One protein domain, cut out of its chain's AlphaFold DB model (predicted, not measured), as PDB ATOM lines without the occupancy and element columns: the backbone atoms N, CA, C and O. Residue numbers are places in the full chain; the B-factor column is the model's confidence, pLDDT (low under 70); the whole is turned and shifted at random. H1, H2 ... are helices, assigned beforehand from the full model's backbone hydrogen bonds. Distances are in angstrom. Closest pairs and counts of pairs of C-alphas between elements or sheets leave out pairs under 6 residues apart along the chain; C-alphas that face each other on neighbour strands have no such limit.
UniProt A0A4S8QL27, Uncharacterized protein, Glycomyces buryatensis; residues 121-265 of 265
ATOM      1  N   ALA A 121      60.409  30.900   3.987       93.25
ATOM      2  CA  ALA A 121      61.798  30.649   3.611       93.25
ATOM      3  C   ALA A 121      62.498  29.655   4.552       93.25
ATOM      4  O   ALA A 121      63.158  28.727   4.084       93.25
ATOM      5  N   GLY A 122      62.316  29.799   5.867       94.00
ATOM      6  CA  GLY A 122      62.897  28.870   6.833       94.00
ATOM      7  C   GLY A 122      62.322  27.464   6.721       94.00
ATOM      8  O   GLY A 122      63.077  26.492   6.755       94.00
ATOM      9  N   LYS A 123      61.004  27.347   6.510       95.62
ATOM     10  CA  LYS A 123      60.346  26.050   6.295       95.62
ATOM     11  C   LYS A 123      60.938  25.324   5.092       95.62
ATOM     12  O   LYS A 123      61.280  24.149   5.195       95.62
ATOM     13  N   ILE A 124      61.102  26.040   3.979       96.31
ATOM     14  CA  ILE A 124      61.693  25.498   2.751       96.31
ATOM     15  C   ILE A 124      63.162  25.116   2.986       96.31
ATOM     16  O   ILE A 124      63.577  24.039   2.571       96.31
ATOM     17  N   ALA A 125      63.944  25.938   3.693       96.31
ATOM     18  CA  ALA A 125      65.344  25.630   3.991       96.31
ATOM     19  C   ALA A 125      65.492  24.354   4.837       96.31
ATOM     20  O   ALA A 125      66.299  23.487   4.510       96.31
ATOM     21  N   VAL A 126      64.684  24.207   5.891       95.56
ATOM     22  CA  VAL A 126      64.690  23.012   6.752       95.56
ATOM     23  C   VAL A 126      64.209  21.778   5.988       95.56
ATOM     24  O   VAL A 126      64.813  20.715   6.116       95.56
ATOM     25  N   ALA A 127      63.168  21.908   5.162       96.31
ATOM     26  CA  ALA A 127      62.706  20.819   4.307       96.31
ATOM     27  C   ALA A 127      63.793  20.376   3.313       96.31
ATOM     28  O   ALA A 127      64.030  19.180   3.164       96.31
ATOM     29  N   ASN A 128      64.508  21.323   2.699       96.06
ATOM     30  CA  ASN A 128      65.626  21.025   1.801       96.06
ATOM     31  C   ASN A 128      66.800  20.351   2.522       96.06
ATOM     32  O   ASN A 128      67.388  19.425   1.970       96.06
ATOM     33  N   LEU A 129      67.119  20.753   3.757       96.12
ATOM     34  CA  LEU A 129      68.135  20.064   4.561       96.12
ATOM     35  C   LEU A 129      67.746  18.601   4.818       96.12
ATOM     36  O   LEU A 129      68.568  17.710   4.623       96.12
ATOM     37  N   TRP A 130      66.493  18.330   5.192       97.12
ATOM     38  CA  TRP A 130      66.009  16.955   5.366       97.12
ATOM     39  C   TRP A 130      65.987  16.159   4.061       97.12
ATOM     40  O   TRP A 130      66.329  14.977   4.057       97.12
ATOM     41  N   LEU A 131      65.647  16.804   2.946       96.25
ATOM     42  CA  LEU A 131      65.704  16.192   1.623       96.25
ATOM     43  C   LEU A 131      67.141  15.777   1.261       96.25
ATOM     44  O   LEU A 131      67.362  14.659   0.802       96.25
ATOM     45  N   GLN A 132      68.132  16.632   1.531       94.94
ATOM     46  CA  GLN A 132      69.546  16.294   1.344       94.94
ATOM     47  C   GLN A 132      70.023  15.184   2.288       94.94
ATOM     48  O   GLN A 132      70.837  14.358   1.881       94.94
ATOM     49  N   VAL A 133      69.520  15.128   3.526       95.81
ATOM     50  CA  VAL A 133      69.798  14.015   4.451       95.81
ATOM     51  C   VAL A 133      69.281  12.698   3.873       95.81
ATOM     52  O   VAL A 133      70.015  11.709   3.873       95.81
ATOM     53  N   ALA A 134      68.058  12.684   3.335       94.88
ATOM     54  CA  ALA A 134      67.484  11.498   2.708       94.88
ATOM     55  C   ALA A 134      68.311  11.047   1.492       94.88
ATOM     56  O   ALA A 134      68.749   9.898   1.445       94.88
ATOM     57  N   PHE A 135      68.606  11.960   0.558       92.06
ATOM     58  CA  PHE A 135      69.421  11.640  -0.617       92.06
ATOM     59  C   PHE A 135      70.836  11.191  -0.255       92.06
ATOM     60  O   PHE A 135      71.316  10.199  -0.798       92.06
ATOM     61  N   GLY A 136      71.493  11.871   0.686       90.94
ATOM     62  CA  GLY A 136      72.833  11.500   1.131       90.94
ATOM     63  C   GLY A 136      72.863  10.141   1.831       90.94
ATOM     64  O   GLY A 136      73.788   9.366   1.606       90.94
ATOM     65  N   THR A 137      71.830   9.807   2.611       93.44
ATOM     66  CA  THR A 137      71.697   8.478   3.233       93.44
ATOM     67  C   THR A 137      71.521   7.393   2.173       93.44
ATOM     68  O   THR A 137      72.214   6.379   2.215       93.44
ATOM     69  N   CYS A 138      70.643   7.607   1.188       92.69
ATOM     70  CA  CYS A 138      70.473   6.672   0.074       92.69
ATOM     71  C   CYS A 138      71.771   6.499  -0.727       92.69
ATOM     72  O   CYS A 138      72.163   5.369  -1.008       92.69
ATOM     73  N   GLY A 139      72.461   7.599  -1.049       87.88
ATOM     74  CA  GLY A 139      73.740   7.576  -1.758       87.88
ATOM     75  C   GLY A 139      74.816   6.802  -0.994       87.88
ATOM     76  O   GLY A 139      75.469   5.939  -1.573       87.88
ATOM     77  N   PHE A 140      74.936   7.037   0.316       90.62
ATOM     78  CA  PHE A 140      75.855   6.302   1.186       90.62
ATOM     79  C   PHE A 140      75.573   4.794   1.185       90.62
ATOM     80  O   PHE A 140      76.504   3.999   1.073       90.62
ATOM     81  N   LEU A 141      74.305   4.380   1.289       90.25
ATOM     82  CA  LEU A 141      73.937   2.960   1.301       90.25
ATOM     83  C   LEU A 141      74.243   2.274  -0.035       90.25
ATOM     84  O   LEU A 141      74.832   1.196  -0.038       90.25
ATOM     85  N   ILE A 142      73.893   2.910  -1.158       87.44
ATOM     86  CA  ILE A 142      74.175   2.378  -2.500       87.44
ATOM     87  C   ILE A 142      75.686   2.238  -2.704       87.44
ATOM     88  O   ILE A 142      76.159   1.177  -3.107       87.44
ATOM     89  N   PHE A 143      76.452   3.281  -2.378       85.75
ATOM     90  CA  PHE A 143      77.902   3.274  -2.555       85.75
ATOM     91  C   PHE A 143      78.600   2.269  -1.633       85.75
ATOM     92  O   PHE A 143      79.532   1.587  -2.049       85.75
ATOM     93  N   SER A 144      78.126   2.127  -0.393       86.94
ATOM     94  CA  SER A 144      78.650   1.124   0.540       86.94
ATOM     95  C   SER A 144      78.381  -0.300   0.049       86.94
ATOM     96  O   SER A 144      79.263  -1.145   0.160       86.94
ATOM     97  N   GLY A 145      77.207  -0.556  -0.541       86.81
ATOM     98  CA  GLY A 145      76.905  -1.830  -1.197       86.81
ATOM     99  C   GLY A 145      77.862  -2.121  -2.355       86.81
ATOM    100  O   GLY A 145      78.476  -3.181  -2.386       86.81
ATOM    101  N   MET A 146      78.088  -1.135  -3.232       84.12
ATOM    102  CA  MET A 146      79.050  -1.255  -4.338       84.12
ATOM    103  C   MET A 146      80.482  -1.527  -3.855       84.12
ATOM    104  O   MET A 146      81.176  -2.362  -4.429       84.12
ATOM    105  N   LEU A 147      80.936  -0.849  -2.794       83.44
ATOM    106  CA  LEU A 147      82.251  -1.109  -2.197       83.44
ATOM    107  C   LEU A 147      82.345  -2.514  -1.586       83.44
ATOM    108  O   LEU A 147      83.406  -3.129  -1.664       83.44
ATOM    109  N   SER A 148      81.257  -3.014  -0.992       82.62
ATOM    110  CA  SER A 148      81.194  -4.373  -0.446       82.62
ATOM    111  C   SER A 148      81.316  -5.422  -1.552       82.62
ATOM    112  O   SER A 148      82.129  -6.335  -1.434       82.62
ATOM    113  N   ASP A 149      80.585  -5.248  -2.657       80.00
ATOM    114  CA  ASP A 149      80.649  -6.149  -3.817       80.00
ATOM    115  C   ASP A 149      82.056  -6.166  -4.448       80.00
ATOM    116  O   ASP A 149      82.564  -7.219  -4.835       80.00
ATOM    117  N   LEU A 150      82.738  -5.012  -4.490       77.56
ATOM    118  CA  LEU A 150      84.133  -4.924  -4.939       77.56
ATOM    119  C   LEU A 150      85.117  -5.643  -3.997       77.56
ATOM    120  O   LEU A 150      86.173  -6.081  -4.451       77.56
ATOM    121  N   ALA A 151      84.801  -5.754  -2.704       77.88
ATOM    122  CA  ALA A 151      85.675  -6.370  -1.707       77.88
ATOM    123  C   ALA A 151      85.518  -7.900  -1.614       77.88
ATOM    124  O   ALA A 151      86.500  -8.590  -1.343       77.88
ATOM    125  N   GLU A 152      84.311  -8.433  -1.829       77.56
ATOM    126  CA  GLU A 152      83.996  -9.859  -1.619       77.56
ATOM    127  C   GLU A 152      84.168 -10.744  -2.871       77.56
ATOM    128  O   GLU A 152      84.154 -11.974  -2.770       77.56
ATOM    129  N   GLY A 153      84.407 -10.155  -4.047       64.88
ATOM    130  CA  GLY A 153      84.524 -10.893  -5.310       64.88
ATOM    131  C   GLY A 153      83.158 -11.268  -5.922       64.88
ATOM    132  O   GLY A 153      82.117 -10.975  -5.343       64.88
ATOM    133  N   PRO A 154      83.123 -11.892  -7.119       58.00
ATOM    134  CA  PRO A 154      81.953 -11.925  -8.021       58.00
ATOM    135  C   PRO A 154      80.784 -12.861  -7.609       58.00
ATOM    136  O   PRO A 154      80.263 -13.611  -8.433       58.00
ATOM    137  N   GLY A 155      80.354 -12.841  -6.345       57.50
ATOM    138  CA  GLY A 155      79.318 -13.727  -5.796       57.50
ATOM    139  C   GLY A 155      77.908 -13.138  -5.629       57.50
ATOM    140  O   GLY A 155      76.990 -13.894  -5.309       57.50
ATOM    141  N   THR A 156      77.695 -11.833  -5.824       56.56
ATOM    142  CA  THR A 156      76.430 -11.143  -5.486       56.56
ATOM    143  C   THR A 156      75.702 -10.568  -6.714       56.56
ATOM    144  O   THR A 156      76.252 -10.439  -7.804       56.56
ATOM    145  N   ALA A 157      74.399 -10.297  -6.560       55.56
ATOM    146  CA  ALA A 157      73.385 -10.146  -7.618       55.56
ATOM    147  C   ALA A 157      73.557  -8.979  -8.622       55.56
ATOM    148  O   ALA A 157      72.751  -8.856  -9.545       55.56
ATOM    149  N   PHE A 158      74.586  -8.144  -8.481       56.69
ATOM    150  CA  PHE A 158      74.957  -7.123  -9.460       56.69
ATOM    151  C   PHE A 158      76.245  -7.559 -10.159       56.69
ATOM    152  O   PHE A 158      77.343  -7.338  -9.659       56.69
ATOM    153  N   SER A 159      76.127  -8.187 -11.332       48.59
ATOM    154  CA  SER A 159      77.289  -8.588 -12.132       48.59
ATOM    155  C   SER A 159      77.945  -7.363 -12.778       48.59
ATOM    156  O   SER A 159      77.784  -7.108 -13.972       48.59
ATOM    157  N   PHE A 160      78.660  -6.577 -11.978       55.34
ATOM    158  CA  PHE A 160      79.613  -5.592 -12.464       55.34
ATOM    159  C   PHE A 160      80.826  -6.373 -12.979       55.34
ATOM    160  O   PHE A 160      81.500  -7.049 -12.207       55.34
ATOM    161  N   GLN A 161      81.067  -6.358 -14.290       53.78
ATOM    162  CA  GLN A 161      82.289  -6.923 -14.861       53.78
ATOM    163  C   GLN A 161      83.455  -6.047 -14.381       53.78
ATOM    164  O   GLN A 161      83.487  -4.872 -14.755       53.78
ATOM    165  N   PRO A 162      84.368  -6.545 -13.526       51.78
ATOM    166  CA  PRO A 162      85.467  -5.727 -13.047       51.78
ATOM    167  C   PRO A 162      86.365  -5.381 -14.236       51.78
ATOM    168  O   PRO A 162      86.962  -6.253 -14.868       51.78
ATOM    169  N   GLU A 163      86.431  -4.090 -14.554       57.44
ATOM    170  CA  GLU A 163      87.549  -3.509 -15.291       57.44
ATOM    171  C   GLU A 163      88.871  -3.774 -14.527       57.44
ATOM    172  O   GLU A 163      88.823  -4.180 -13.361       57.44
ATOM    173  N   PRO A 164      90.053  -3.627 -15.165       60.44
ATOM    174  CA  PRO A 164      91.338  -4.044 -14.596       60.44
ATOM    175  C   PRO A 164      91.531  -3.599 -13.141       60.44
ATOM    176  O   PRO A 164      91.161  -2.485 -12.776       60.44
ATOM    177  N   GLU A 165      92.116  -4.499 -12.341       74.81
ATOM    178  CA  GLU A 165      92.300  -4.407 -10.887       74.81
ATOM    179  C   GLU A 165      92.514  -2.967 -10.399       74.81
ATOM    180  O   GLU A 165      93.577  -2.365 -10.580       74.81
ATOM    181  N   MET A 166      91.482  -2.401  -9.772       76.75
ATOM    182  CA  MET A 166      91.560  -1.063  -9.202       76.75
ATOM    183  C   MET A 166      92.608  -1.073  -8.071       76.75
ATOM    184  O   MET A 166      92.521  -1.921  -7.178       76.75
ATOM    185  N   PRO A 167      93.599  -0.160  -8.057       86.06
ATOM    186  CA  PRO A 167      94.625  -0.161  -7.019       86.06
ATOM    187  C   PRO A 167      94.017  -0.045  -5.614       86.06
ATOM    188  O   PRO A 167      93.107   0.754  -5.391       86.06
ATOM    189  N   THR A 168      94.559  -0.770  -4.631       83.62
ATOM    190  CA  THR A 168      94.059  -0.762  -3.238       83.62
ATOM    191  C   THR A 168      93.989   0.646  -2.635       83.62
ATOM    192  O   THR A 168      93.087   0.945  -1.853       83.62
ATOM    193  N   SER A 169      94.905   1.537  -3.022       83.31
ATOM    194  CA  SER A 169      94.904   2.941  -2.599       83.31
ATOM    195  C   SER A 169      93.669   3.711  -3.078       83.31
ATOM    196  O   SER A 169      93.164   4.561  -2.347       83.31
ATOM    197  N   VAL A 170      93.149   3.394  -4.268       81.81
ATOM    198  CA  VAL A 170      91.925   4.002  -4.808       81.81
ATOM    199  C   VAL A 170      90.716   3.532  -4.007       81.81
ATOM    200  O   VAL A 170      89.921   4.361  -3.572       81.81
ATOM    201  N   ILE A 171      90.622   2.231  -3.711       80.69
ATOM    202  CA  ILE A 171      89.544   1.670  -2.876       80.69
ATOM    203  C   ILE A 171      89.549   2.314  -1.481       80.69
ATOM    204  O   ILE A 171      88.507   2.741  -0.984       80.69
ATOM    205  N   GLN A 172      90.721   2.449  -0.853       81.88
ATOM    206  CA  GLN A 172      90.850   3.128   0.441       81.88
ATOM    207  C   GLN A 172      90.415   4.597   0.371       81.88
ATOM    208  O   GLN A 172      89.679   5.054   1.246       81.88
ATOM    209  N   ALA A 173      90.822   5.326  -0.671       81.94
ATOM    210  CA  ALA A 173      90.416   6.714  -0.867       81.94
ATOM    211  C   ALA A 173      88.891   6.844  -1.021       81.94
ATOM    212  O   ALA A 173      88.283   7.689  -0.365       81.94
ATOM    213  N   LEU A 174      88.260   5.971  -1.814       82.12
ATOM    214  CA  LEU A 174      86.805   5.939  -1.992       82.12
ATOM    215  C   LEU A 174      86.067   5.648  -0.678       82.12
ATOM    216  O   LEU A 174      85.088   6.326  -0.363       82.12
ATOM    217  N   THR A 175      86.561   4.709   0.130       84.19
ATOM    218  CA  THR A 175      85.995   4.411   1.457       84.19
ATOM    219  C   THR A 175      86.093   5.610   2.403       84.19
ATOM    220  O   THR A 175      85.125   5.926   3.099       84.19
ATOM    221  N   ILE A 176      87.228   6.319   2.411       87.88
ATOM    222  CA  ILE A 176      87.407   7.537   3.220       87.88
ATOM    223  C   ILE A 176      86.422   8.623   2.774       87.88
ATOM    224  O   ILE A 176      85.746   9.219   3.614       87.88
ATOM    225  N   VAL A 177      86.302   8.856   1.464       85.31
ATOM    226  CA  VAL A 177      85.355   9.833   0.906       85.31
ATOM    227  C   VAL A 177      83.917   9.476   1.293       85.31
ATOM    228  O   VAL A 177      83.190  10.343   1.773       85.31
ATOM    229  N   ASN A 178      83.521   8.206   1.186       86.06
ATOM    230  CA  ASN A 178      82.192   7.743   1.593       86.06
ATOM    231  C   ASN A 178      81.915   7.971   3.090       86.06
ATOM    232  O   ASN A 178      80.843   8.447   3.467       86.06
ATOM    233  N   GLY A 179      82.900   7.705   3.953       88.88
ATOM    234  CA  GLY A 179      82.801   7.998   5.385       88.88
ATOM    235  C   GLY A 179      82.615   9.493   5.672       88.88
ATOM    236  O   GLY A 179      81.785   9.868   6.501       88.88
ATOM    237  N   LEU A 180      83.327  10.365   4.950       90.38
ATOM    238  CA  LEU A 180      83.159  11.818   5.065       90.38
ATOM    239  C   LEU A 180      81.768  12.279   4.607       90.38
ATOM    240  O   LEU A 180      81.181  13.157   5.243       90.38
ATOM    241  N   LEU A 181      81.207  11.670   3.558       86.94
ATOM    242  CA  LEU A 181      79.840  11.957   3.112       86.94
ATOM    243  C   LEU A 181      78.805  11.613   4.194       86.94
ATOM    244  O   LEU A 181      77.901  12.413   4.438       86.94
ATOM    245  N   LEU A 182      78.967  10.492   4.905       92.75
ATOM    246  CA  LEU A 182      78.096  10.144   6.034       92.75
ATOM    247  C   LEU A 182      78.166  11.188   7.156       92.75
ATOM    248  O   LEU A 182      77.134  11.605   7.683       92.75
ATOM    249  N   VAL A 183      79.370  11.652   7.499       95.06
ATOM    250  CA  VAL A 183      79.544  12.718   8.498       95.06
ATOM    251  C   VAL A 183      78.807  13.985   8.060       95.06
ATOM    252  O   VAL A 183      78.083  14.572   8.863       95.06
ATOM    253  N   MET A 184      78.911  14.375   6.786       93.88
ATOM    254  CA  MET A 184      78.178  15.526   6.243       93.88
ATOM    255  C   MET A 184      76.655  15.360   6.366       93.88
ATOM    256  O   MET A 184      75.964  16.309   6.739       93.88
ATOM    257  N   VAL A 185      76.122  14.161   6.109       95.00
ATOM    258  CA  VAL A 185      74.691  13.845   6.281       95.00
ATOM    259  C   VAL A 185      74.254  14.015   7.737       95.00
ATOM    260  O   VAL A 185      73.245  14.669   8.007       95.00
ATOM    261  N   ILE A 186      75.031  13.492   8.686       96.12
ATOM    262  CA  ILE A 186      74.734  13.615  10.120       96.12
ATOM    263  C   ILE A 186      74.752  15.087  10.545       96.12
ATOM    264  O   ILE A 186      73.831  15.551  11.222       96.12
ATOM    265  N   VAL A 187      75.764  15.845  10.115       96.88
ATOM    266  CA  VAL A 187      75.868  17.276  10.421       96.88
ATOM    267  C   VAL A 187      74.657  18.035   9.869       96.88
ATOM    268  O   VAL A 187      74.072  18.830  10.601       96.88
ATOM    269  N   ARG A 188      74.210  17.760   8.636       96.81
ATOM    270  CA  ARG A 188      72.993  18.375   8.071       96.81
ATOM    271  C   ARG A 188      71.745  18.086   8.897       96.81
ATOM    272  O   ARG A 188      70.977  19.011   9.160       96.81
ATOM    273  N   ALA A 189      71.560  16.845   9.349       96.38
ATOM    274  CA  ALA A 189      70.425  16.478  10.195       96.38
ATOM    275  C   ALA A 189      70.438  17.255  11.522       96.38
ATOM    276  O   ALA A 189      69.426  17.832  11.926       96.38
ATOM    277  N   VAL A 190      71.607  17.350  12.167       96.12
ATOM    278  CA  VAL A 190      71.777  18.149  13.389       96.12
ATOM    279  C   VAL A 190      71.468  19.620  13.120       96.12
ATOM    280  O   VAL A 190      70.730  20.238  13.883       96.12
ATOM    281  N   LEU A 191      71.980  20.194  12.030       96.12
ATOM    282  CA  LEU A 191      71.735  21.593  11.681       96.12
ATOM    283  C   LEU A 191      70.258  21.867  11.386       96.12
ATOM    284  O   LEU A 191      69.744  22.883  11.847       96.12
ATOM    285  N   ALA A 192      69.556  20.956  10.707       95.69
ATOM    286  CA  ALA A 192      68.120  21.069  10.465       95.69
ATOM    287  C   ALA A 192      67.341  21.194  11.783       95.69
ATOM    288  O   ALA A 192      66.511  22.093  11.931       95.69
ATOM    289  N   VAL A 193      67.666  20.358  12.776       93.50
ATOM    290  CA  VAL A 193      67.076  20.432  14.122       93.50
ATOM    291  C   VAL A 193      67.496  21.715  14.846       93.50
ATOM    292  O   VAL A 193      66.672  22.409  15.431       93.50
ATOM    293  N   GLN A 194      68.769  22.099  14.809       92.75
ATOM    294  CA  GLN A 194      69.229  23.280  15.549       92.75
ATOM    295  C   GLN A 194      68.702  24.603  14.957       92.75
ATOM    296  O   GLN A 194      68.512  25.575  15.694       92.75
ATOM    297  N   ILE A 195      68.402  24.646  13.655       93.56
ATOM    298  CA  ILE A 195      67.738  25.785  13.003       93.56
ATOM    299  C   ILE A 195      66.281  25.916  13.467       93.56
ATOM    300  O   ILE A 195      65.821  27.036  13.724       93.56
ATOM    301  N   THR A 196      65.549  24.806  13.636       90.88
ATOM    302  CA  THR A 196      64.190  24.860  14.210       90.88
ATOM    303  C   THR A 196      64.220  25.306  15.670       90.88
ATOM    304  O   THR A 196      63.342  26.057  16.092       90.88
ATOM    305  N   LEU A 197      65.288  24.977  16.400       87.69
ATOM    306  CA  LEU A 197      65.574  25.466  17.754       87.69
ATOM    307  C   LEU A 197      66.165  26.893  17.808       87.69
ATOM    308  O   LEU A 197      66.661  27.304  18.855       87.69
ATOM    309  N   ARG A 198      66.128  27.652  16.699       90.50
ATOM    310  CA  ARG A 198      66.553  29.067  16.610       90.50
ATOM    311  C   ARG A 198      68.012  29.334  16.994       90.50
ATOM    312  O   ARG A 198      68.378  30.456  17.320       90.50
ATOM    313  N   ARG A 199      68.905  28.345  16.915       90.25
ATOM    314  CA  ARG A 199      70.313  28.568  17.277       90.25
ATOM    315  C   ARG A 199      71.038  29.408  16.220       90.25
ATOM    316  O   ARG A 199      71.247  28.950  15.097       90.25
ATOM    317  N   ARG A 200      71.525  30.597  16.602       93.25
ATOM    318  CA  ARG A 200      72.332  31.487  15.736       93.25
ATOM    319  C   ARG A 200      73.504  30.781  15.057       93.25
ATOM    320  O   ARG A 200      73.751  31.009  13.875       93.25
ATOM    321  N   TRP A 201      74.226  29.940  15.798       94.75
ATOM    322  CA  TRP A 201      75.402  29.244  15.278       94.75
ATOM    323  C   TRP A 201      75.037  28.240  14.176       94.75
ATOM    324  O   TRP A 201      75.772  28.131  13.201       94.75
ATOM    325  N   ALA A 202      73.875  27.584  14.269       95.44
ATOM    326  CA  ALA A 202      73.455  26.569  13.308       95.44
ATOM    327  C   ALA A 202      73.239  27.155  11.905       95.44
ATOM    328  O   ALA A 202      73.634  26.544  10.918       95.44
ATOM    329  N   ARG A 203      72.698  28.377  11.810       96.06
ATOM    330  CA  ARG A 203      72.539  29.082  10.528       96.06
ATOM    331  C   ARG A 203      73.883  29.313   9.840       96.06
ATOM    332  O   ARG A 203      74.040  28.982   8.671       96.06
ATOM    333  N   THR A 204      74.846  29.887  10.562       96.44
ATOM    334  CA  THR A 204      76.174  30.188  10.007       96.44
ATOM    335  C   THR A 204      76.892  28.907   9.602       96.44
ATOM    336  O   THR A 204      77.437  28.842   8.506       96.44
ATOM    337  N   THR A 205      76.835  27.867  10.441       96.62
ATOM    338  CA  THR A 205      77.439  26.569  10.125       96.62
ATOM    339  C   THR A 205      76.804  25.937   8.891       96.62
ATOM    340  O   THR A 205      77.540  25.453   8.040       96.62
ATOM    341  N   ALA A 206      75.476  25.987   8.738       97.12
ATOM    342  CA  ALA A 206      74.796  25.471   7.550       97.12
ATOM    343  C   ALA A 206      75.201  26.217   6.272       97.12
ATOM    344  O   ALA A 206      75.517  25.577   5.276       97.12
ATOM    345  N   ILE A 207      75.278  27.552   6.302       97.50
ATOM    346  CA  ILE A 207      75.733  28.343   5.146       97.50
ATOM    347  C   ILE A 207      77.169  27.967   4.759       97.50
ATOM    348  O   ILE A 207      77.447  27.735   3.584       97.50
ATOM    349  N   THR A 208      78.075  27.870   5.736       96.94
ATOM    350  CA  THR A 208      79.466  27.467   5.484       96.94
ATOM    351  C   THR A 208      79.544  26.046   4.924       96.94
ATOM    352  O   THR A 208      80.265  25.809   3.959       96.94
ATOM    353  N   LEU A 209      78.782  25.109   5.495       96.38
ATOM    354  CA  LEU A 209      78.750  23.708   5.072       96.38
ATOM    355  C   LEU A 209      78.261  23.553   3.629       96.38
ATOM    356  O   LEU A 209      78.873  22.831   2.838       96.38
ATOM    357  N   GLU A 210      77.179  24.244   3.272       96.62
ATOM    358  CA  GLU A 210      76.644  24.205   1.911       96.62
ATOM    359  C   GLU A 210      77.562  24.935   0.926       96.62
ATOM    360  O   GLU A 210      77.754  24.454  -0.185       96.62
ATOM    361  N   GLY A 211      78.231  26.018   1.340       96.00
ATOM    362  CA  GLY A 211      79.278  26.658   0.538       96.00
ATOM    363  C   GLY A 211      80.445  25.715   0.216       96.00
ATOM    364  O   GLY A 211      80.882  25.640  -0.933       96.00
ATOM    365  N   VAL A 212      80.908  24.940   1.204       94.50
ATOM    366  CA  VAL A 212      81.937  23.903   1.002       94.50
ATOM    367  C   VAL A 212      81.428  22.794   0.081       94.50
ATOM    368  O   VAL A 212      82.151  22.374  -0.822       94.50
ATOM    369  N   SER A 213      80.182  22.350   0.263       92.00
ATOM    370  CA  SER A 213      79.567  21.314  -0.580       92.00
ATOM    371  C   SER A 213      79.451  21.755  -2.041       92.00
ATOM    372  O   SER A 213      79.749  20.967  -2.936       92.00
ATOM    373  N   ILE A 214      79.100  23.022  -2.288       94.19
ATOM    374  CA  ILE A 214      79.067  23.603  -3.636       94.19
ATOM    375  C   ILE A 214      80.464  23.596  -4.257       94.19
ATOM    376  O   ILE A 214      80.633  23.122  -5.380       94.19
ATOM    377  N   GLY A 215      81.474  24.077  -3.525       90.88
ATOM    378  CA  GLY A 215      82.857  24.082  -4.004       90.88
ATOM    379  C   GLY A 215      83.353  22.681  -4.366       90.88
ATOM    380  O   GLY A 215      83.918  22.486  -5.440       90.88
ATOM    381  N   LEU A 216      83.081  21.694  -3.508       88.62
ATOM    382  CA  LEU A 216      83.468  20.304  -3.745       88.62
ATOM    383  C   LEU A 216      82.733  19.698  -4.950       88.62
ATOM    384  O   LEU A 216      83.372  19.058  -5.781       88.62
ATOM    385  N   GLY A 217      81.423  19.931  -5.080       86.94
ATOM    386  CA  GLY A 217      80.634  19.426  -6.206       86.94
ATOM    387  C   GLY A 217      81.084  20.001  -7.552       86.94
ATOM    388  O   GLY A 217      81.202  19.263  -8.525       86.94
ATOM    389  N   VAL A 218      81.434  21.291  -7.614       88.19
ATOM    390  CA  VAL A 218      81.983  21.909  -8.838       88.19
ATOM    391  C   VAL A 218      83.322  21.282  -9.229       88.19
ATOM    392  O   VAL A 218      83.540  20.981 -10.405       88.19
ATOM    393  N   VAL A 219      84.214  21.050  -8.259       85.88
ATOM    394  CA  VAL A 219      85.492  20.363  -8.507       85.88
ATOM    395  C   VAL A 219      85.244  18.951  -9.033       85.88
ATOM    396  O   VAL A 219      85.851  18.566 -10.030       85.88
ATOM    397  N   LEU A 220      84.321  18.209  -8.418       83.62
ATOM    398  CA  LEU A 220      84.000  16.837  -8.806       83.62
ATOM    399  C   LEU A 220      83.471  16.761 -10.248       83.62
ATOM    400  O   LEU A 220      84.018  16.018 -11.062       83.62
ATOM    401  N   VAL A 221      82.488  17.596 -10.600       83.25
ATOM    402  CA  VAL A 221      81.938  17.678 -11.965       83.25
ATOM    403  C   VAL A 221      83.019  18.060 -12.984       83.25
ATOM    404  O   VAL A 221      83.068  17.498 -14.080       83.25
ATOM    405  N   THR A 222      83.923  18.979 -12.633       82.62
ATOM    406  CA  THR A 222      85.037  19.386 -13.512       82.62
ATOM    407  C   THR A 222      86.009  18.230 -13.763       82.62
ATOM    408  O   THR A 222      86.424  18.008 -14.898       82.62
ATOM    409  N   VAL A 223      86.347  17.457 -12.726       80.81
ATOM    410  CA  VAL A 223      87.220  16.278 -12.856       80.81
ATOM    411  C   VAL A 223      86.560  15.204 -13.723       80.81
ATOM    412  O   VAL A 223      87.207  14.669 -14.622       80.81
ATOM    413  N   TYR A 224      85.269  14.926 -13.511       79.94
ATOM    414  CA  TYR A 224      84.537  13.939 -14.309       79.94
ATOM    415  C   TYR A 224      84.436  14.327 -15.785       79.94
ATOM    416  O   TYR A 224      84.695  13.501 -16.658       79.94
ATOM    417  N   THR A 225      84.093  15.583 -16.074       80.94
ATOM    418  CA  THR A 225      83.966  16.069 -17.458       80.94
ATOM    419  C   THR A 225      85.308  16.102 -18.189       80.94
ATOM    420  O   THR A 225      85.356  15.797 -19.378       80.94
ATOM    421  N   ALA A 226      86.411  16.381 -17.488       82.69
ATOM    422  CA  ALA A 226      87.758  16.310 -18.056       82.69
ATOM    423  C   ALA A 226      88.229  14.867 -18.343       82.69
ATOM    424  O   ALA A 226      89.097  14.667 -19.191       82.69
ATOM    425  N   GLY A 227      87.662  13.867 -17.658       80.25
ATOM    426  CA  GLY A 227      88.040  12.453 -17.776       80.25
ATOM    427  C   GLY A 227      87.499  11.709 -19.006       80.25
ATOM    428  O   GLY A 227      87.881  10.562 -19.216       80.25
ATOM    429  N   GLY A 228      86.628  12.317 -19.821       71.81
ATOM    430  CA  GLY A 228      86.200  11.763 -21.120       71.81
ATOM    431  C   GLY A 228      85.245  10.555 -21.085       71.81
ATOM    432  O   GLY A 228      85.034   9.920 -22.116       71.81
ATOM    433  N   GLY A 229      84.653  10.213 -19.936       67.88
ATOM    434  CA  GLY A 229      83.720   9.084 -19.810       67.88
ATOM    435  C   GLY A 229      82.277   9.450 -20.175       67.88
ATOM    436  O   GLY A 229      81.512   9.855 -19.308       67.88
ATOM    437  N   GLU A 230      81.873   9.293 -21.437       67.69
ATOM    438  CA  GLU A 230      80.563   9.770 -21.928       67.69
ATOM    439  C   GLU A 230      79.338   9.029 -21.347       67.69
ATOM    440  O   GLU A 230      78.277   9.633 -21.185       67.69
ATOM    441  N   ALA A 231      79.451   7.741 -20.998       58.88
ATOM    442  CA  ALA A 231      78.286   6.920 -20.629       58.88
ATOM    443  C   ALA A 231      77.903   6.984 -19.135       58.88
ATOM    444  O   ALA A 231      76.721   6.959 -18.797       58.88
ATOM    445  N   SER A 232      78.879   7.094 -18.229       63.16
ATOM    446  CA  SER A 232      78.650   7.191 -16.776       63.16
ATOM    447  C   SER A 232      78.529   8.637 -16.281       63.16
ATOM    448  O   SER A 232      77.961   8.873 -15.211       63.16
ATOM    449  N   ALA A 233      78.980   9.615 -17.075       63.91
ATOM    450  CA  ALA A 233      78.898  11.031 -16.730       63.91
ATOM    451  C   ALA A 233      77.454  11.526 -16.571       63.91
ATOM    452  O   ALA A 233      77.208  12.379 -15.730       63.91
ATOM    453  N   GLY A 234      76.487  10.986 -17.322       72.62
ATOM    454  CA  GLY A 234      75.113  11.501 -17.325       72.62
ATOM    455  C   GLY A 234      74.404  11.410 -15.968       72.62
ATOM    456  O   GLY A 234      73.860  12.403 -15.487       72.62
ATOM    457  N   MET A 235      74.422  10.237 -15.325       70.88
ATOM    458  CA  MET A 235      73.747  10.040 -14.033       70.88
ATOM    459  C   MET A 235      74.484  10.716 -12.876       70.88
ATOM    460  O   MET A 235      73.839  11.322 -12.019       70.88
ATOM    461  N   VAL A 236      75.818  10.641 -12.868       72.69
ATOM    462  CA  VAL A 236      76.648  11.283 -11.837       72.69
ATOM    463  C   VAL A 236      76.504  12.801 -11.926       72.69
ATOM    464  O   VAL A 236      76.167  13.439 -10.932       72.69
ATOM    465  N   ALA A 237      76.611  13.374 -13.128       76.69
ATOM    466  CA  ALA A 237      76.433  14.808 -13.329       76.69
ATOM    467  C   ALA A 237      75.015  15.273 -12.973       76.69
ATOM    468  O   ALA A 237      74.863  16.344 -12.392       76.69
ATOM    469  N   ALA A 238      73.974  14.488 -13.275       80.19
ATOM    470  CA  ALA A 238      72.605  14.839 -12.902       80.19
ATOM    471  C   ALA A 238      72.406  14.864 -11.376       80.19
ATOM    472  O   ALA A 238      71.806  15.809 -10.853       80.19
ATOM    473  N   GLY A 239      72.933  13.862 -10.662       80.44
ATOM    474  CA  GLY A 239      72.903  13.811  -9.198       80.44
ATOM    475  C   GLY A 239      73.663  14.976  -8.562       80.44
ATOM    476  O   GLY A 239      73.119  15.666  -7.695       80.44
ATOM    477  N   ASP A 240      74.869  15.257  -9.057       82.88
ATOM    478  CA  ASP A 240      75.699  16.364  -8.580       82.88
ATOM    479  C   ASP A 240      75.039  17.720  -8.847       82.88
ATOM    480  O   ASP A 240      74.985  18.569  -7.956       82.88
ATOM    481  N   CYS A 241      74.447  17.924 -10.029       88.50
ATOM    482  CA  CYS A 241      73.728  19.158 -10.349       88.50
ATOM    483  C   CYS A 241      72.529  19.381  -9.421       88.50
ATOM    484  O   CYS A 241      72.321  20.502  -8.952       88.50
ATOM    485  N   LEU A 242      71.753  18.334  -9.119       91.25
ATOM    486  CA  LEU A 242      70.647  18.440  -8.167       91.25
ATOM    487  C   LEU A 242      71.157  18.803  -6.765       91.25
ATOM    488  O   LEU A 242      70.598  19.695  -6.124       91.25
ATOM    489  N   GLY A 243      72.237  18.161  -6.310       90.56
ATOM    490  CA  GLY A 243      72.890  18.481  -5.041       90.56
ATOM    491  C   GLY A 243      73.323  19.947  -4.967       90.56
ATOM    492  O   GLY A 243      72.958  20.645  -4.020       90.56
ATOM    493  N   LEU A 244      74.009  20.439  -6.005       93.38
ATOM    494  CA  LEU A 244      74.452  21.832  -6.125       93.38
ATOM    495  C   LEU A 244      73.283  22.823  -6.076       93.38
ATOM    496  O   LEU A 244      73.360  23.829  -5.367       93.38
ATOM    497  N   LEU A 245      72.190  22.535  -6.790       95.38
ATOM    498  CA  LEU A 245      70.994  23.381  -6.793       95.38
ATOM    499  C   LEU A 245      70.333  23.439  -5.413       95.38
ATOM    500  O   LEU A 245      69.973  24.526  -4.954       95.38
ATOM    501  N   LEU A 246      70.205  22.299  -4.728       95.44
ATOM    502  CA  LEU A 246      69.650  22.245  -3.374       95.44
ATOM    503  C   LEU A 246      70.535  23.003  -2.374       95.44
ATOM    504  O   LEU A 246      70.017  23.776  -1.568       95.44
ATOM    505  N   SER A 247      71.859  22.842  -2.455       96.25
ATOM    506  CA  SER A 247      72.807  23.558  -1.595       96.25
ATOM    507  C   SER A 247      72.744  25.067  -1.821       96.25
ATOM    508  O   SER A 247      72.663  25.832  -0.859       96.25
ATOM    509  N   LEU A 248      72.703  25.513  -3.081       97.31
ATOM    510  CA  LEU A 248      72.563  26.929  -3.419       97.31
ATOM    511  C   LEU A 248      71.247  27.500  -2.877       97.31
ATOM    512  O   LEU A 248      71.235  28.581  -2.286       97.31
ATOM    513  N   LEU A 249      70.147  26.761  -3.026       97.38
ATOM    514  CA  LEU A 249      68.843  27.162  -2.511       97.38
ATOM    515  C   LEU A 249      68.857  27.309  -0.981       97.38
ATOM    516  O   LEU A 249      68.346  28.303  -0.466       97.38
ATOM    517  N   ILE A 250      69.477  26.377  -0.249       97.12
ATOM    518  CA  ILE A 250      69.629  26.477   1.212       97.12
ATOM    519  C   ILE A 250      70.418  27.736   1.589       97.12
ATOM    520  O   ILE A 250      69.973  28.485   2.459       97.12
ATOM    521  N   VAL A 251      71.547  28.008   0.922       97.62
ATOM    522  CA  VAL A 251      72.360  29.211   1.182       97.62
ATOM    523  C   VAL A 251      71.535  30.481   0.980       97.62
ATOM    524  O   VAL A 251      71.510  31.335   1.865       97.62
ATOM    525  N   LEU A 252      70.821  30.589  -0.143       97.69
ATOM    526  CA  LEU A 252      69.997  31.760  -0.458       97.69
ATOM    527  C   LEU A 252      68.869  31.964   0.564       97.69
ATOM    528  O   LEU A 252      68.657  33.082   1.027       97.69
ATOM    529  N   LEU A 253      68.178  30.892   0.963       97.12
ATOM    530  CA  LEU A 253      67.086  30.966   1.939       97.12
ATOM    531  C   LEU A 253      67.589  31.329   3.341       97.12
ATOM    532  O   LEU A 253      66.991  32.173   4.014       97.12
ATOM    533  N   LEU A 254      68.698  30.732   3.783       96.38
ATOM    534  CA  LEU A 254      69.285  31.005   5.097       96.38
ATOM    535  C   LEU A 254      69.960  32.383   5.182       96.38
ATOM    536  O   LEU A 254      70.111  32.903   6.288       96.38
ATOM    537  N   ALA A 255      70.338  32.983   4.050       96.88
ATOM    538  CA  ALA A 255      70.910  34.327   3.984       96.88
ATOM    539  C   ALA A 255      69.868  35.459   4.107       96.88
ATOM    540  O   ALA A 255      70.251  36.620   4.252       96.88
ATOM    541  N   THR A 256      68.567  35.150   4.072       97.06
ATOM    542  CA  THR A 256      67.496  36.156   4.194       97.06
ATOM    543  C   THR A 256      67.477  36.840   5.569       97.06
ATOM    544  O   THR A 256      67.800  36.235   6.595       97.06
ATOM    545  N   GLU A 257      67.049  38.108   5.618       96.06
ATOM    546  CA  GLU A 257      66.918  38.851   6.885       96.06
ATOM    547  C   GLU A 257      65.880  38.215   7.826       96.06
ATOM    548  O   GLU A 257      66.093  38.193   9.036       96.06
ATOM    549  N   ASP A 258      64.825  37.595   7.293       92.38
ATOM    550  CA  ASP A 258      63.846  36.845   8.089       92.38
ATOM    551  C   ASP A 258      64.504  35.690   8.848       92.38
ATOM    552  O   ASP A 258      64.299  35.526  10.053       92.38
ATOM    553  N   MET A 259      65.350  34.909   8.166       95.06
ATOM    554  CA  MET A 259      66.113  33.836   8.809       95.06
ATOM    555  C   MET A 259      67.162  34.377   9.769       95.06
ATOM    556  O   MET A 259      67.469  33.755  10.794       95.06
ATOM    557  N   LYS A 260      67.695  35.564   9.479       93.69
ATOM    558  CA  LYS A 260      68.613  36.234  10.383       93.69
ATOM    559  C   LYS A 260      67.943  36.621  11.693       93.69
ATOM    560  O   LYS A 260      68.484  36.304  12.751       93.69
ATOM    561  N   GLN A 261      66.767  37.235  11.621       89.44
ATOM    562  CA  GLN A 261      65.949  37.590  12.776       89.44
ATOM    563  C   GLN A 261      65.459  36.349  13.523       89.44
ATOM    564  O   GLN A 261      65.508  36.327  14.749       89.44
ATOM    565  N   TRP A 262      65.049  35.298  12.805       88.88
ATOM    566  CA  TRP A 262      64.583  34.048  13.403       88.88
ATOM    567  C   TRP A 262      65.642  33.380  14.289       88.88
ATOM    568  O   TRP A 262      65.345  33.031  15.427       88.88
ATOM    569  N   CYS A 263      66.877  33.228  13.797       89.81
ATOM    570  CA  CYS A 263      67.956  32.574  14.548       89.81
ATOM    571  C   CYS A 263      68.671  33.491  15.559       89.81
ATOM    572  O   CYS A 263      69.586  33.035  16.238       89.81
ATOM    573  N   ASN A 264      68.340  34.784  15.612       82.62
ATOM    574  CA  ASN A 264      68.927  35.736  16.565       82.62
ATOM    575  C   ASN A 264      68.040  35.966  17.806       82.62
ATOM    576  O   ASN A 264      68.422  36.766  18.658       82.62
ATOM    577  N   ARG A 265      66.875  35.311  17.881       70.19
ATOM    578  CA  ARG A 265      65.975  35.307  19.045       70.19
ATOM    579  C   ARG A 265      66.326  34.163  19.980       70.19
ATOM    580  O   ARG A 265      66.300  34.404  21.202       70.19
TER     581      ARG A 265
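What this domain is: This is residues 121 to 265 of the 265 residues of an uncharacterized protein of Glycomyces buryatensis (UniProt A0A4S8QL27). Four long helices make an up-and-down bundle that is closed at one end and splayed at the other: the hairpin of H1 and H2 and the hairpin of H3 and H4 pack together where H1 begins and H4 ends, and spread into a V from there. The short H5 sits at the closed end, while at the open end a long loop, residues 153 to 167, joins H1 to H2, and residues 226 to 231 stick out at the turn between H3 and H4. The printed part has 145 residues with five named helices, in the order H1 H2 H3 H4 H5, and no named strand; the class is all helix. It is only just loose, close to compact, with a radius of gyration of the C-alphas of 17.8 A, and spans 57 by 29 by 24 A.

How they stand to each other: H1, residues 121 to 152, is the hub, touching three other helices. H1 and H2, residues 168 to 196, form a helical hairpin and touch at a shallow tilt of 23 degrees, opposite ways; their closest C-alphas are those of Val 133 and Val 185, 5.2 A apart. H2 and H3, residues 200 to 226, form a hairpin at a shallow tilt of 32 degrees, only just short of steep, and touch through residues 188 to 195 and 202 to 206 alone, closest at the C-alphas of Leu 191 and Ala 202, 5.5 A. H3 and H4, residues 233 to 254, form a third hairpin at a shallow tilt of 24 degrees, opposite ways, with the C-alphas of Glu 210 and Ser 247 closest at 5.2 A. H1 touches H4 with residues 121 to 132 alone, opposite ways at a shallow tilt of 31 degrees; the C-alphas of Ala 125 and Ile 250 are closest, 5.2 A. H1 and H3 are apart, and so are H2 and H4. H5, residues 257 to 262, only just touches H1, with 3 pairs of C-alphas within 8 A, closest at Gly 122 and Met 259, 6.2 A. Every O i to N i+4 pair is within hydrogen-bond range in H1, H2, H4 and H5, and 22 of 23 are in H3.

Where its parts are: H1 begins at C-alpha 121 at (61.798, 30.649, 3.611) and is 46.5 A long from first to last C-alpha. H2 is 43.0 A long, H3 40.1 A and H4 31.1 A. H4 ends at C-alpha 254 at (69.285, 31.005, 5.097), and H5 ends at C-alpha 262 at (64.583, 34.048, 13.403).

The domain as a whole: The two C-alphas farthest apart are those of Pro 164 and Arg 265, 57.6 A. The printed part has no cut and ends at the chain's last residue. The link from H1 to H2 is long, that from H3 to H4 short, and those from H2 to H3 and from H4 to H5 are tight. The mean pLDDT of the printed part is 85.9, and residues 153 to 164 and 229 to 233 are under 70.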